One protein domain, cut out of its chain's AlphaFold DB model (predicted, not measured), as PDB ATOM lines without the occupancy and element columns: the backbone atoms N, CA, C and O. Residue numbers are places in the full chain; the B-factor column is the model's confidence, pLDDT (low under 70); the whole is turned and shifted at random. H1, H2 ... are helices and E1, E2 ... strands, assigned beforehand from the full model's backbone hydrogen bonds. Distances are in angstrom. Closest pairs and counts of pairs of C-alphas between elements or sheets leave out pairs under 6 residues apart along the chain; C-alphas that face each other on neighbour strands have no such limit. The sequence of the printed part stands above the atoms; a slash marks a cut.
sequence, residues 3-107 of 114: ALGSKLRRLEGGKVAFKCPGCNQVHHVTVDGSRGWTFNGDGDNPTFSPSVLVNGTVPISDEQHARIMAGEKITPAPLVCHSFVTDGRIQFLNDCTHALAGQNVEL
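AT A GLANCE: This is residues 3 to 107 of the 114 residues of an uncharacterized protein of Sulfitobacter sp. HI0023 (UniProt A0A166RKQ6). Two small antiparallel sheets, E1 to E3 and E4 to E7, make a body in which they come near each other only where E3 meets E4, and from that body an arm, residues 58 to 77, reaches away with the short helix H1. The loop stretch 31 to 51 lies at the opposite end of the longest axis. The printed part has 105 residues, with E1, E2, E3, E4, H1, E5, E6 and E7 along the chain; the sheets run E1, E2, E3 and E4, E5, E6, E7. The class is mostly strand, though only 46 residues are in named elements. The whole is only just loose, close to compact, with a radius of gyration of the C-alphas of 15.9 A, and it is elongated, 49 by 30 by 25 A.

IN THESE COORDINATES: Find C-alpha 8 at (4.852, -22.132, 105.076), where E1, residues 8 to 11, begins. E2, residues 15 to 20, follows over 15.6 A, then E3, residues 25 to 30, over 16.8 A. Look next at E4, residues 52 to 57, 16.4 A long, and H1, residues 62 to 69, which begins at C-alpha 62 (25.520, -0.117, 100.207) and runs 10.4 A. E5, residues 78 to 86, is the longest strand at 25.9 A. E6 is residues 89 to 92, and E7, residues 104 to 106, ends at C-alpha 106 (3.973, -20.261, 92.001).

HOW THE PARTS SIT: Start with the four-strand sheet, whose edge strands are E4 and E7. E4 and E5 are antiparallel at 160 degrees, with N 54 and O 81 2.8 A apart. E5 is staggered: residues 78 to 83 pair with E4, and residues 83 to 86 with E6, where N 84 and O 91 are 2.9 A apart. E6 and E7 form a hairpin, with N 90 and O 105 at 2.9 A. E5, E6 and E7 make a meander, each strand the antiparallel neighbour of the one before, and so do E1, E2 and E3. There N 9 and O 17 are 3.0 A apart, and N 18 and O 27 are 3.0 A apart. The closest C-alphas of E3 and E4 are those of Val 29 and Val 52, 7.6 A apart. H1 is not on either sheet, and in it every O i to N i+4 pair is within hydrogen-bond range.

THE WHOLE: The C-alphas of Asn 40 and Ala 70, the two farthest apart, are 49.9 A from each other. The long links are E3 to E4, with 21 residues, and E6 to E7, with 11. Residues 38 to 39 pair with residues 48 to 49, antiparallel. The printed part has no cut, no printed residue is under 70 in pLDDT, and its mean pLDDT is 96.6.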
ATOM      1  N   ALA A   3       7.842 -25.906 110.782       96.50
ATOM      2  CA  ALA A   3       7.339 -26.172 109.438       96.50
ATOM      3  C   ALA A   3       5.811 -26.329 109.413       96.50
ATOM      4  O   ALA A   3       5.213 -26.870 110.344       96.50
ATOM      5  N   LEU A   4       5.197 -25.865 108.327       96.88
ATOM      6  CA  LEU A   4       3.826 -26.172 107.946       96.88
ATOM      7  C   LEU A   4       3.843 -26.385 106.434       96.88
ATOM      8  O   LEU A   4       3.890 -25.417 105.685       96.88
ATOM      9  N   GLY A   5       3.919 -27.645 106.010       96.81
ATOM     10  CA  GLY A   5       4.236 -27.987 104.623       96.81
ATOM     11  C   GLY A   5       5.613 -27.478 104.166       96.81
ATOM     12  O   GLY A   5       6.480 -27.077 104.962       96.81
ATOM     13  N   SER A   6       5.809 -27.510 102.854       97.25
ATOM     14  CA  SER A   6       7.014 -27.074 102.145       97.25
ATOM     15  C   SER A   6       7.120 -25.551 102.033       97.25
ATOM     16  O   SER A   6       8.232 -25.013 102.108       97.25
ATOM     17  N   LYS A   7       5.989 -24.837 101.926       97.94
ATOM     18  CA  LYS A   7       5.958 -23.397 101.613       97.94
ATOM     19  C   LYS A   7       5.805 -22.499 102.837       97.94
ATOM     20  O   LYS A   7       6.332 -21.385 102.830       97.94
ATOM     21  N   LEU A   8       5.136 -22.962 103.901       98.12
ATOM     22  CA  LEU A   8       4.852 -22.132 105.076       98.12
ATOM     23  C   LEU A   8       5.710 -22.441 106.312       98.12
ATOM     24  O   LEU A   8       6.269 -23.531 106.512       98.12
ATOM     25  N   ARG A   9       5.760 -21.457 107.214       97.94
ATOM     26  CA  ARG A   9       6.251 -21.608 108.590       97.94
ATOM     27  C   ARG A   9       5.257 -21.064 109.602       97.94
ATOM     28  O   ARG A   9       4.733 -19.970 109.424       97.94
ATOM     29  N   ARG A  10       5.048 -21.791 110.701       97.38
ATOM     30  CA  ARG A  10       4.308 -21.293 111.868       97.38
ATOM     31  C   ARG A  10       5.208 -20.396 112.706       97.38
ATOM     32  O   ARG A  10       6.347 -20.760 113.033       97.38
ATOM     33  N   LEU A  11       4.671 -19.241 113.066       96.88
ATOM     34  CA  LEU A  11       5.257 -18.293 114.001       96.88
ATOM     35  C   LEU A  11       4.415 -18.246 115.281       96.88
ATOM     36  O   LEU A  11       3.297 -18.757 115.336       96.88
ATOM     37  N   GLU A  12       4.964 -17.623 116.317       95.00
ATOM     38  CA  GLU A  12       4.223 -17.345 117.547       95.00
ATOM     39  C   GLU A  12       3.051 -16.383 117.295       95.00
ATOM     40  O   GLU A  12       3.022 -15.648 116.303       95.00
ATOM     41  N   GLY A  13       2.070 -16.392 118.201       93.69
ATOM     42  CA  GLY A  13       0.907 -15.506 118.115       93.69
ATOM     43  C   GLY A  13      -0.030 -15.823 116.947       93.69
ATOM     44  O   GLY A  13      -0.548 -14.902 116.324       93.69
ATOM     45  N   GLY A  14      -0.198 -17.108 116.609       95.25
ATOM     46  CA  GLY A  14      -1.194 -17.538 115.621       95.25
ATOM     47  C   GLY A  14      -0.874 -17.138 114.180       95.25
ATOM     48  O   GLY A  14      -1.773 -17.021 113.350       95.25
ATOM     49  N   LYS A  15       0.401 -16.892 113.875       97.19
ATOM     50  CA  LYS A  15       0.852 -16.402 112.573       97.19
ATOM     51  C   LYS A  15       1.420 -17.519 111.708       97.19
ATOM     52  O   LYS A  15       2.071 -18.444 112.199       97.19
ATOM     53  N   VAL A  16       1.254 -17.377 110.402       97.69
ATOM     54  CA  VAL A  16       1.971 -18.170 109.400       97.69
ATOM     55  C   VAL A  16       2.730 -17.251 108.461       97.69
ATOM     56  O   VAL A  16       2.296 -16.132 108.196       97.69
ATOM     57  N   ALA A  17       3.880 -17.715 107.989       97.94
ATOM     58  CA  ALA A  17       4.774 -16.964 107.128       97.94
ATOM     59  C   ALA A  17       5.050 -17.697 105.819       97.94
ATOM     60  O   ALA A  17       5.101 -18.928 105.804       97.94
ATOM     61  N   PHE A  18       5.308 -16.930 104.759       97.75
ATOM     62  CA  PHE A  18       5.752 -17.406 103.446       97.75
ATOM     63  C   PHE A  18       6.808 -16.465 102.850       97.75
ATOM     64  O   PHE A  18       6.902 -15.296 103.232       97.75
ATOM     65  N   LYS A  19       7.608 -16.964 101.901       96.94
ATOM     66  CA  LYS A  19       8.547 -16.139 101.128       96.94
ATOM     67  C   LYS A  19       7.837 -15.528  99.924       96.94
ATOM     68  O   LYS A  19       7.287 -16.253  99.101       96.94
ATOM     69  N   CYS A  20       7.863 -14.204  99.814       96.56
ATOM     70  CA  CYS A  20       7.308 -13.492  98.671       96.56
ATOM     71  C   CYS A  20       8.366 -13.369  97.557       96.56
ATOM     72  O   CYS A  20       9.374 -12.694  97.782       96.56
ATOM     73  N   PRO A  21       8.155 -13.949  96.356       96.12
ATOM     74  CA  PRO A  21       9.104 -13.832  95.244       96.12
ATOM     75  C   PRO A  21       9.133 -12.427  94.617       96.12
ATOM     76  O   PRO A  21      10.104 -12.074  93.961       96.12
ATOM     77  N   GLY A  22       8.105 -11.596  94.835       94.44
ATOM     78  CA  GLY A  22       8.056 -10.223  94.312       94.44
ATOM     79  C   GLY A  22       8.937  -9.251  95.097       94.44
ATOM     80  O   GLY A  22       9.704  -8.491  94.514       94.44
ATOM     81  N   CYS A  23       8.854  -9.294  96.428       92.81
ATOM     82  CA  CYS A  23       9.644  -8.425  97.312       92.81
ATOM     83  C   CYS A  23      10.977  -9.033  97.745       92.81
ATOM     84  O   CYS A  23      11.816  -8.330  98.304       92.81
ATOM     85  N   ASN A  24      11.139 -10.348  97.575       91.81
ATOM     86  CA  ASN A  24      12.216 -11.131  98.173       91.81
ATOM     87  C   ASN A  24      12.286 -10.985  99.711       91.81
ATOM     88  O   ASN A  24      13.361 -10.920 100.300       91.81
ATOM     89  N   GLN A  25      11.119 -10.896 100.364       92.69
ATOM     90  CA  GLN A  25      10.965 -10.754 101.818       92.69
ATOM     91  C   GLN A  25      10.032 -11.832 102.383       92.69
ATOM     92  O   GLN A  25       9.245 -12.446 101.658       92.69
ATOM     93  N   VAL A  26      10.099 -12.052 103.698       95.44
ATOM     94  CA  VAL A  26       9.170 -12.940 104.410       95.44
ATOM     95  C   VAL A  26       7.917 -12.165 104.801       95.44
ATOM     96  O   VAL A  26       7.978 -11.210 105.573       95.44
ATOM     97  N   HIS A  27       6.772 -12.604 104.292       96.56
ATOM     98  CA  HIS A  27       5.463 -12.082 104.670       96.56
ATOM     99  C   HIS A  27       4.857 -12.967 105.754       96.56
ATOM    100  O   HIS A  27       5.167 -14.156 105.831       96.56
ATOM    101  N   HIS A  28       3.982 -12.402 106.585       96.31
ATOM    102  CA  HIS A  28       3.217 -13.182 107.549       96.31
ATOM    103  C   HIS A  28       1.784 -12.681 107.684       96.31
ATOM    104  O   HIS A  28       1.514 -11.488 107.564       96.31
ATOM    105  N   VAL A  29       0.882 -13.609 107.980       96.75
ATOM    106  CA  VAL A  29      -0.540 -13.362 108.226       96.75
ATOM    107  C   VAL A  29      -0.939 -13.989 109.557       96.75
ATOM    108  O   VAL A  29      -0.475 -15.076 109.907       96.75
ATOM    109  N   THR A  30      -1.773 -13.288 110.321       96.56
ATOM    110  CA  THR A  30      -2.344 -13.802 111.573       96.56
ATOM    111  C   THR A  30      -3.607 -14.588 111.241       96.56
ATOM    112  O   THR A  30      -4.574 -14.002 110.772       96.56
ATOM    113  N   VAL A  31      -3.596 -15.899 111.479       95.94
ATOM    114  CA  VAL A  31      -4.631 -16.856 111.040       95.94
ATOM    115  C   VAL A  31      -5.334 -17.546 112.216       95.94
ATOM    116  O   VAL A  31      -5.883 -18.631 112.076       95.94
ATOM    117  N   ASP A  32      -5.319 -16.916 113.392       93.75
ATOM    118  CA  ASP A  32      -5.985 -17.393 114.614       93.75
ATOM    119  C   ASP A  32      -7.479 -17.021 114.695       93.75
ATOM    120  O   ASP A  32      -8.119 -17.241 115.720       93.75
ATOM    121  N   GLY A  33      -8.032 -16.425 113.634       90.38
ATOM    122  CA  GLY A  33      -9.418 -15.954 113.572       90.38
ATOM    123  C   GLY A  33      -9.673 -14.603 114.253       90.38
ATOM    124  O   GLY A  33     -10.737 -14.022 114.054       90.38
ATOM    125  N   SER A  34      -8.708 -14.034 114.985       89.25
ATOM    126  CA  SER A  34      -8.903 -12.787 115.750       89.25
ATOM    127  C   SER A  34      -9.025 -11.524 114.888       89.25
ATOM    128  O   SER A  34      -9.459 -10.479 115.369       89.25
ATOM    129  N   ARG A  35      -8.625 -11.597 113.612       89.56
ATOM    130  CA  ARG A  35      -8.513 -10.441 112.700       89.56
ATOM    131  C   ARG A  35      -9.331 -10.583 111.415       89.56
ATOM    132  O   ARG A  35      -9.026  -9.916 110.435       89.56
ATOM    133  N   GLY A  36     -10.325 -11.477 111.402       92.25
ATOM    134  CA  GLY A  36     -11.156 -11.733 110.216       92.25
ATOM    135  C   GLY A  36     -10.425 -12.444 109.071       92.25
ATOM    136  O   GLY A  36     -10.956 -12.532 107.969       92.25
ATOM    137  N   TRP A  37      -9.217 -12.949 109.331       96.06
ATOM    138  CA  TRP A  37      -8.457 -13.761 108.392       96.06
ATOM    139  C   TRP A  37      -8.908 -15.214 108.437       96.06
ATOM    140  O   TRP A  37      -9.092 -15.780 109.516       96.06
ATOM    141  N   THR A  38      -9.004 -15.833 107.266       96.44
ATOM    142  CA  THR A  38      -9.175 -17.276 107.122       96.44
ATOM    143  C   THR A  38      -7.957 -17.895 106.455       96.44
ATOM    144  O   THR A  38      -7.229 -17.259 105.689       96.44
ATOM    145  N   PHE A  39      -7.732 -19.160 106.786       97.94
ATOM    146  CA  PHE A  39      -6.672 -19.987 106.240       97.94
ATOM    147  C   PHE A  39      -7.199 -21.413 106.103       97.94
ATOM    148  O   PHE A  39      -7.823 -21.927 107.029       97.94
ATOM    149  N   ASN A  40      -6.939 -22.055 104.966       98.00
ATOM    150  CA  ASN A  40      -7.373 -23.430 104.704       98.00
ATOM    151  C   ASN A  40      -6.607 -24.503 105.506       98.00
ATOM    152  O   ASN A  40      -6.998 -25.664 105.483       98.00
ATOM    153  N   GLY A  41      -5.531 -24.141 106.212       97.56
ATOM    154  CA  GLY A  41      -4.737 -25.080 107.010       97.56
ATOM    155  C   GLY A  41      -3.630 -25.800 106.233       97.56
ATOM    156  O   GLY A  41      -2.807 -26.468 106.862       97.56
ATOM    157  N   ASP A  42      -3.575 -25.635 104.910       98.38
ATOM    158  CA  ASP A  42      -2.633 -26.320 104.023       98.38
ATOM    159  C   ASP A  42      -1.329 -25.516 103.873       98.38
ATOM    160  O   ASP A  42      -1.328 -24.332 103.536       98.38
ATOM    161  N   GLY A  43      -0.202 -26.159 104.173       97.75
ATOM    162  CA  GLY A  43       1.130 -25.568 104.070       97.75
ATOM    163  C   GLY A  43       1.807 -25.714 102.707       97.75
ATOM    164  O   GLY A  43       2.814 -25.047 102.463       97.75
ATOM    165  N   ASP A  44       1.283 -26.587 101.852       98.00
ATOM    166  CA  ASP A  44       1.762 -26.854 100.497       98.00
ATOM    167  C   ASP A  44       0.914 -26.106  99.461       98.00
ATOM    168  O   ASP A  44       1.475 -25.517  98.538       98.00
ATOM    169  N   ASN A  45      -0.405 -26.019  99.681       98.31
ATOM    170  CA  ASN A  45      -1.353 -25.272  98.838       98.31
ATOM    171  C   ASN A  45      -2.116 -24.206  99.652       98.31
ATOM    172  O   ASN A  45      -3.346 -24.255  99.787       98.31
ATOM    173  N   PRO A  46      -1.410 -23.235 100.259       98.38
ATOM    174  CA  PRO A  46      -2.047 -22.261 101.128       98.38
ATOM    175  C   PRO A  46      -3.066 -21.404 100.388       98.38
ATOM    176  O   PRO A  46      -2.840 -20.947  99.267       98.38
ATOM    177  N   THR A  47      -4.175 -21.145 101.071       98.62
ATOM    178  CA  THR A  47      -5.160 -20.141 100.678       98.62
ATOM    179  C   THR A  47      -5.465 -19.262 101.873       98.62
ATOM    180  O   THR A  47      -5.868 -19.768 102.925       98.62
ATOM    181  N   PHE A  48      -5.277 -17.955 101.708       98.19
ATOM    182  CA  PHE A  48      -5.619 -16.955 102.712       98.19
ATOM    183  C   PHE A  48      -6.728 -16.042 102.192       98.19
ATOM    184  O   PHE A  48      -6.783 -15.740 101.000       98.19
ATOM    185  N   SER A  49      -7.590 -15.577 103.092       97.31
ATOM    186  CA  SER A  49      -8.537 -14.500 102.803       97.31
ATOM    187  C   SER A  49      -8.590 -13.538 103.988       97.31
ATOM    188  O   SER A  49      -8.638 -14.017 105.125       97.31
ATOM    189  N   PRO A  50      -8.614 -12.210 103.771       97.12
ATOM    190  CA  PRO A  50      -8.655 -11.492 102.483       97.12
ATOM    191  C   PRO A  50      -7.280 -11.422 101.769       97.12
ATOM    192  O   PRO A  50      -6.430 -12.289 101.964       97.12
ATOM    193  N   SER A  51      -7.056 -10.420 100.906       97.56
ATOM    194  CA  SER A  51      -5.748 -10.168 100.282       97.56
ATOM    195  C   SER A  51      -4.681  -9.758 101.303       97.56
ATOM    196  O   SER A  51      -4.956  -9.130 102.327       97.56
ATOM    197  N   VAL A  52      -3.429 -10.096 101.001       98.00
ATOM    198  CA  VAL A  52      -2.242  -9.718 101.774       98.00
ATOM    199  C   VAL A  52      -1.712  -8.393 101.239       98.00
ATOM    200  O   VAL A  52      -1.250  -8.338 100.102       98.00
ATOM    201  N   LEU A  53      -1.741  -7.346 102.065       97.69
ATOM    202  CA  LEU A  53      -1.134  -6.046 101.775       97.69
ATOM    203  C   LEU A  53       0.056  -5.805 102.710       97.69
ATOM    204  O   LEU A  53      -0.093  -5.793 103.932       97.69
ATOM    205  N   VAL A  54       1.229  -5.576 102.128       97.56
ATOM    206  CA  VAL A  54       2.460  -5.212 102.830       97.56
ATOM    207  C   VAL A  54       2.937  -3.861 102.312       97.56
ATOM    208  O   VAL A  54       3.175  -3.693 101.118       97.56
ATOM    209  N   ASN A  55       3.093  -2.916 103.238       96.81
ATOM    210  CA  ASN A  55       3.700  -1.614 102.994       96.81
ATOM    211  C   ASN A  55       5.070  -1.572 103.672       96.81
ATOM    212  O   ASN A  55       5.203  -1.948 104.837       96.81
ATOM    213  N   GLY A  56       6.075  -1.094 102.953       93.44
ATOM    214  CA  GLY A  56       7.432  -0.934 103.451       93.44
ATOM    215  C   GLY A  56       8.210   0.047 102.590       93.44
ATOM    216  O   GLY A  56       7.638   0.918 101.935       93.44
ATOM    217  N   THR A  57       9.527  -0.110 102.571       94.88
ATOM    218  CA  THR A  57      10.412   0.667 101.707       94.88
ATOM    219  C   THR A  57      11.429  -0.233 101.033       94.88
ATOM    220  O   THR A  57      11.792  -1.283 101.567       94.88
ATOM    221  N   VAL A  58      11.919   0.195  99.875       92.19
ATOM    222  CA  VAL A  58      13.052  -0.439  99.203       92.19
ATOM    223  C   VAL A  58      14.266  -0.407 100.147       92.19
ATOM    224  O   VAL A  58      14.524   0.642 100.749       92.19
ATOM    225  N   PRO A  59      14.996  -1.529 100.317       91.50
ATOM    226  CA  PRO A  59      16.211  -1.555 101.122       91.50
ATOM    227  C   PRO A  59      17.239  -0.528 100.643       91.50
ATOM    228  O   PRO A  59      17.452  -0.365  99.442       91.50
ATOM    229  N   ILE A  60      17.890   0.140 101.595       94.38
ATOM    230  CA  ILE A  60      19.020   1.032 101.321       94.38
ATOM    231  C   ILE A  60      20.171   0.201 100.743       94.38
ATOM    232  O   ILE A  60      20.577  -0.787 101.352       94.38
ATOM    233  N   SER A  61      20.686   0.600  99.578       94.94
ATOM    234  CA  SER A  61      21.873  -0.026  98.986       94.94
ATOM    235  C   SER A  61      23.145   0.342  99.755       94.94
ATOM    236  O   SER A  61      23.180   1.362 100.443       94.94
ATOM    237  N   ASP A  62      24.222  -0.426  99.586       96.56
ATOM    238  CA  ASP A  62      25.520  -0.117 100.207       96.56
ATOM    239  C   ASP A  62      26.043   1.278  99.812       96.56
ATOM    240  O   ASP A  62      26.614   2.001 100.629       96.56
ATOM    241  N   GLU A  63      25.787   1.706  98.573       96.50
ATOM    242  CA  GLU A  63      26.136   3.047  98.092       96.50
ATOM    243  C   GLU A  63      25.315   4.138  98.795       96.50
ATOM    244  O   GLU A  63      25.860   5.138  99.271       96.50
ATOM    245  N   GLN A  64      23.997   3.944  98.901       96.62
ATOM    246  CA  GLN A  64      23.129   4.859  99.639       96.62
ATOM    247  C   GLN A  64      23.511   4.894 101.123       96.62
ATOM    248  O   GLN A  64      23.513   5.963 101.728       96.62
ATOM    249  N   HIS A  65      23.889   3.752 101.699       96.75
ATOM    250  CA  HIS A  65      24.381   3.665 103.066       96.75
ATOM    251  C   HIS A  65      25.642   4.517 103.259       96.75
ATOM    252  O   HIS A  65      25.682   5.337 104.175       96.75
ATOM    253  N   ALA A  66      26.635   4.409 102.370       97.38
ATOM    254  CA  ALA A  66      27.852   5.221 102.434       97.38
ATOM    255  C   ALA A  66      27.558   6.732 102.363       97.38
ATOM    256  O   ALA A  66      28.136   7.515 103.117       97.38
ATOM    257  N   ARG A  67      26.614   7.143 101.509       97.69
ATOM    258  CA  ARG A  67      26.165   8.543 101.392       97.69
ATOM    259  C   ARG A  67      25.463   9.041 102.656       97.69
ATOM    260  O   ARG A  67      25.746  10.145 103.116       97.69
ATOM    261  N   ILE A  68      24.610   8.210 103.258       97.44
ATOM    262  CA  ILE A  68      23.980   8.503 104.555       97.44
ATOM    263  C   ILE A  68      25.050   8.697 105.635       97.44
ATOM    264  O   ILE A  68      24.996   9.670 106.387       97.44
ATOM    265  N   MET A  69      26.061   7.823 105.681       97.69
ATOM    266  CA  MET A  69      27.176   7.938 106.628       97.69
ATOM    267  C   MET A  69      28.041   9.186 106.386       97.69
ATOM    268  O   MET A  69      28.606   9.724 107.335       97.69
ATOM    269  N   ALA A  70      28.096   9.691 105.150       97.81
ATOM    270  CA  ALA A  70      28.722  10.968 104.799       97.81
ATOM    271  C   ALA A  70      27.853  12.205 105.126       97.81
ATOM    272  O   ALA A  70      28.252  13.333 104.840       97.81
ATOM    273  N   GLY A  71      26.679  12.014 105.739       97.81
ATOM    274  CA  GLY A  71      25.784  13.084 106.185       97.81
ATOM    275  C   GLY A  71      24.673  13.452 105.199       97.81
ATOM    276  O   GLY A  71      23.923  14.397 105.457       97.81
ATOM    277  N   GLU A  72      24.529  12.729 104.086       97.88
ATOM    278  CA  GLU A  72      23.430  12.952 103.150       97.88
ATOM    279  C   GLU A  72      22.100  12.420 103.705       97.88
ATOM    280  O   GLU A  72      22.014  11.327 104.266       97.88
ATOM    281  N   LYS A  73      21.017  13.175 103.509       96.62
ATOM    282  CA  LYS A  73      19.666  12.718 103.849       96.62
ATOM    283  C   LYS A  73      19.052  11.993 102.656       96.62
ATOM    284  O   LYS A  73      18.663  12.634 101.685       96.62
ATOM    285  N   ILE A  74      18.915  10.673 102.760       95.50
ATOM    286  CA  ILE A  74      18.238   9.837 101.761       95.50
ATOM    287  C   ILE A  74      16.945   9.283 102.361       95.50
ATOM    288  O   ILE A  74      16.955   8.677 103.432       95.50
ATOM    289  N   THR A  75      15.829   9.472 101.658       95.19
ATOM    290  CA  THR A  75      14.542   8.850 101.995       95.19
ATOM    291  C   THR A  75      14.354   7.591 101.143       95.19
ATOM    292  O   THR A  75      14.355   7.704  99.916       95.19
ATOM    293  N   PRO A  76      14.200   6.399 101.751       94.25
ATOM    294  CA  PRO A  76      13.929   5.170 101.011       94.25
ATOM    295  C   PRO A  76      12.653   5.271 100.163       94.25
ATOM    296  O   PRO A  76      11.639   5.803 100.618       94.25
ATOM    297  N   ALA A  77      12.683   4.720  98.948       93.50
ATOM    298  CA  ALA A  77      11.497   4.653  98.098       93.50
ATOM    299  C   ALA A  77      10.431   3.724  98.718       93.50
ATOM    300  O   ALA A  77      10.794   2.704  99.309       93.50
ATOM    301  N   PRO A  78       9.127   4.028  98.588       95.06
ATOM    302  CA  PRO A  78       8.069   3.164  99.101       95.06
ATOM    303  C   PRO A  78       8.016   1.823  98.355       95.06
ATOM    304  O   PRO A  78       8.184   1.757  97.136       95.06
ATOM    305  N   LEU A  79       7.738   0.751  99.094       96.12
ATOM    306  CA  LEU A  79       7.507  -0.592  98.570       96.12
ATOM    307  C   LEU A  79       6.093  -1.039  98.949       96.12
ATOM    308  O   LEU A  79       5.773  -1.124 100.135       96.12
ATOM    309  N   VAL A  80       5.267  -1.341  97.949       98.06
ATOM    310  CA  VAL A  80       3.927  -1.907  98.130       98.06
ATOM    311  C   VAL A  80       3.907  -3.294  97.510       98.06
ATOM    312  O   VAL A  80       4.319  -3.481  96.364       98.06
ATOM    313  N   CYS A  81       3.415  -4.266  98.271       98.25
ATOM    314  CA  CYS A  81       3.114  -5.602  97.789       98.25
ATOM    315  C   CYS A  81       1.702  -5.967  98.197       98.25
ATOM    316  O   CYS A  81       1.399  -6.078  99.384       98.25
ATOM    317  N   HIS A  82       0.857  -6.187  97.206       98.56
ATOM    318  CA  HIS A  82      -0.540  -6.508  97.399       98.56
ATOM    319  C   HIS A  82      -0.877  -7.754  96.589       98.56
ATOM    320  O   HIS A  82      -0.695  -7.789  95.373       98.56
ATOM    321  N   SER A  83      -1.310  -8.813  97.266       98.69
ATOM    322  CA  SER A  83      -1.460 -10.116  96.628       98.69
ATOM    323  C   SER A  83      -2.597 -10.946  97.199       98.69
ATOM    324  O   SER A  83      -2.858 -10.900  98.400       98.69
ATOM    325  N   PHE A  84      -3.186 -11.795  96.363       98.69
ATOM    326  CA  PHE A  84      -3.941 -12.960  96.813       98.69
ATOM    327  C   PHE A  84      -3.031 -14.187  96.826       98.69
ATOM    328  O   PHE A  84      -2.232 -14.376  95.910       98.69
ATOM    329  N   VAL A  85      -3.158 -15.019  97.861       98.56
ATOM    330  CA  VAL A  85      -2.520 -16.339  97.916       98.56
ATOM    331  C   VAL A  85      -3.627 -17.378  97.911       98.56
ATOM    332  O   VAL A  85      -4.484 -17.382  98.798       98.56
ATOM    333  N   THR A  86      -3.648 -18.216  96.885       98.56
ATOM    334  CA  THR A  86      -4.703 -19.207  96.663       98.56
ATOM    335  C   THR A  86      -4.102 -20.417  95.979       98.56
ATOM    336  O   THR A  86      -3.360 -20.270  95.011       98.56
ATOM    337  N   ASP A  87      -4.421 -21.599  96.501       98.38
ATOM    338  CA  ASP A  87      -3.980 -22.891  95.970       98.38
ATOM    339  C   ASP A  87      -2.461 -22.968  95.720       98.38
ATOM    340  O   ASP A  87      -1.995 -23.418  94.680       98.38
ATOM    341  N   GLY A  88      -1.666 -22.426  96.652       98.06
ATOM    342  CA  GLY A  88      -0.202 -22.437  96.532       98.06
ATOM    343  C   GLY A  88       0.376 -21.503  95.469       98.06
ATOM    344  O   GLY A  88       1.569 -21.573  95.182       98.06
ATOM    345  N   ARG A  89      -0.426 -20.580  94.935       98.50
ATOM    346  CA  ARG A  89      -0.001 -19.555  93.972       98.50
ATOM    347  C   ARG A  89      -0.171 -18.166  94.563       98.50
ATOM    348  O   ARG A  89      -0.997 -17.954  95.453       98.50
ATOM    349  N   ILE A  90       0.610 -17.214  94.063       98.50
ATOM    350  CA  ILE A  90       0.526 -15.806  94.441       98.50
ATOM    351  C   ILE A  90       0.153 -14.961  93.223       98.50
ATOM    352  O   ILE A  90       0.892 -14.881  92.243       98.50
ATOM    353  N   GLN A  91      -1.005 -14.309  93.307       98.75
ATOM    354  CA  GLN A  91      -1.463 -13.321  92.339       98.75
ATOM    355  C   GLN A  91      -1.148 -11.928  92.878       98.75
ATOM    356  O   GLN A  91      -1.784 -11.473  93.831       98.75
ATOM    357  N   PHE A  92      -0.195 -11.241  92.256       98.75
ATOM    358  CA  PHE A  92       0.124  -9.851  92.559       98.75
ATOM    359  C   PHE A  92      -0.857  -8.904  91.872       98.75
ATOM    360  O   PHE A  92      -1.195  -9.068  90.699       98.75
ATOM    361  N   LEU A  93      -1.296  -7.884  92.601       98.62
ATOM    362  CA  LEU A  93      -2.173  -6.839  92.091       98.62
ATOM    363  C   LEU A  93      -1.365  -5.707  91.439       98.62
ATOM    364  O   LEU A  93      -0.151  -5.591  91.621       98.62
ATOM    365  N   ASN A  94      -2.036  -4.897  90.619       98.38
ATOM    366  CA  ASN A  94      -1.395  -3.855  89.805       98.38
ATOM    367  C   ASN A  94      -0.851  -2.671  90.624       98.38
ATOM    368  O   ASN A  94      -0.097  -1.866  90.093       98.38
ATOM    369  N   ASP A  95      -1.233  -2.556  91.894       97.94
ATOM    370  CA  ASP A  95      -0.735  -1.554  92.840       97.94
ATOM    371  C   ASP A  95       0.566  -1.979  93.547       97.94
ATOM    372  O   ASP A  95       1.086  -1.237  94.382       97.94
ATOM    373  N   CYS A  96       1.134  -3.142  93.204       98.06
ATOM    374  CA  CYS A  96       2.482  -3.504  93.632       98.06
ATOM    375  C   CYS A  96       3.533  -2.595  92.981       98.06
ATOM    376  O   CYS A  96       3.441  -2.275  91.798       98.06
ATOM    377  N   THR A  97       4.595  -2.252  93.713       97.38
ATOM    378  CA  THR A  97       5.709  -1.441  93.176       97.38
ATOM    379  C   THR A  97       6.942  -2.262  92.779       97.38
ATOM    380  O   THR A  97       7.942  -1.701  92.338       97.38
ATOM    381  N   HIS A  98       6.889  -3.589  92.914       96.00
ATOM    382  CA  HIS A  98       7.947  -4.510  92.488       96.00
ATOM    383  C   HIS A  98       7.703  -5.081  91.080       96.00
ATOM    384  O   HIS A  98       6.585  -5.063  90.569       96.00
ATOM    385  N   ALA A  99       8.729  -5.692  90.480       96.56
ATOM    386  CA  ALA A  99       8.713  -6.156  89.085       96.56
ATOM    387  C   ALA A  99       7.611  -7.183  88.743       96.56
ATOM    388  O   ALA A  99       7.187  -7.268  87.593       96.56
ATOM    389  N   LEU A 100       7.130  -7.950  89.729       97.69
ATOM    390  CA  LEU A 100       6.057  -8.934  89.534       97.69
ATOM    391  C   LEU A 100       4.628  -8.357  89.611       97.69
ATOM    392  O   LEU A 100       3.678  -9.126  89.718       97.69
ATOM    393  N   ALA A 101       4.445  -7.032  89.589       98.44
ATOM    394  CA  ALA A 101       3.113  -6.420  89.623       98.44
ATOM    395  C   ALA A 101       2.211  -6.949  88.490       98.44
ATOM    396  O   ALA A 101       2.649  -7.084  87.347       98.44
ATOM    397  N   GLY A 102       0.960  -7.280  88.824       98.44
ATOM    398  CA  GLY A 102      -0.013  -7.843  87.880       98.44
ATOM    399  C   GLY A 102       0.257  -9.287  87.430       98.44
ATOM    400  O   GLY A 102      -0.476  -9.801  86.585       98.44
ATOM    401  N   GLN A 103       1.286  -9.955  87.961       98.62
ATOM    402  CA  GLN A 103       1.641 -11.327  87.584       98.62
ATOM    403  C   GLN A 103       1.071 -12.363  88.558       98.62
ATOM    404  O   GLN A 103       0.836 -12.085  89.735       98.62
ATOM    405  N   ASN A 104       0.894 -13.591  88.067       98.38
ATOM    406  CA  ASN A 104       0.558 -14.759  88.874       98.38
ATOM    407  C   ASN A 104       1.693 -15.778  88.771       98.38
ATOM    408  O   ASN A 104       2.052 -16.183  87.664       98.38
ATOM    409  N   VAL A 105       2.261 -16.170  89.907       98.00
ATOM    410  CA  VAL A 105       3.407 -17.083  89.973       98.00
ATOM    411  C   VAL A 105       3.195 -18.147  91.046       98.00
ATOM    412  O   VAL A 105       2.376 -17.989  91.952       98.00
ATOM    413  N   GLU A 106       3.946 -19.239  90.953       97.88
ATOM    414  CA  GLU A 106       3.973 -20.261  92.001       97.88
ATOM    415  C   GLU A 106       4.533 -19.681  93.302       97.88
ATOM    416  O   GLU A 106       5.524 -18.942  93.292       97.88
ATOM    417  N   LEU A 107       3.928 -20.035  94.439       97.75
ATOM    418  CA  LEU A 107       4.520 -19.717  95.730       97.75
ATOM    419  C   LEU A 107       5.757 -20.613  95.917       97.75
ATOM    420  O   LEU A 107       5.636 -21.843  95.868       97.75
TER     421      LEU A 107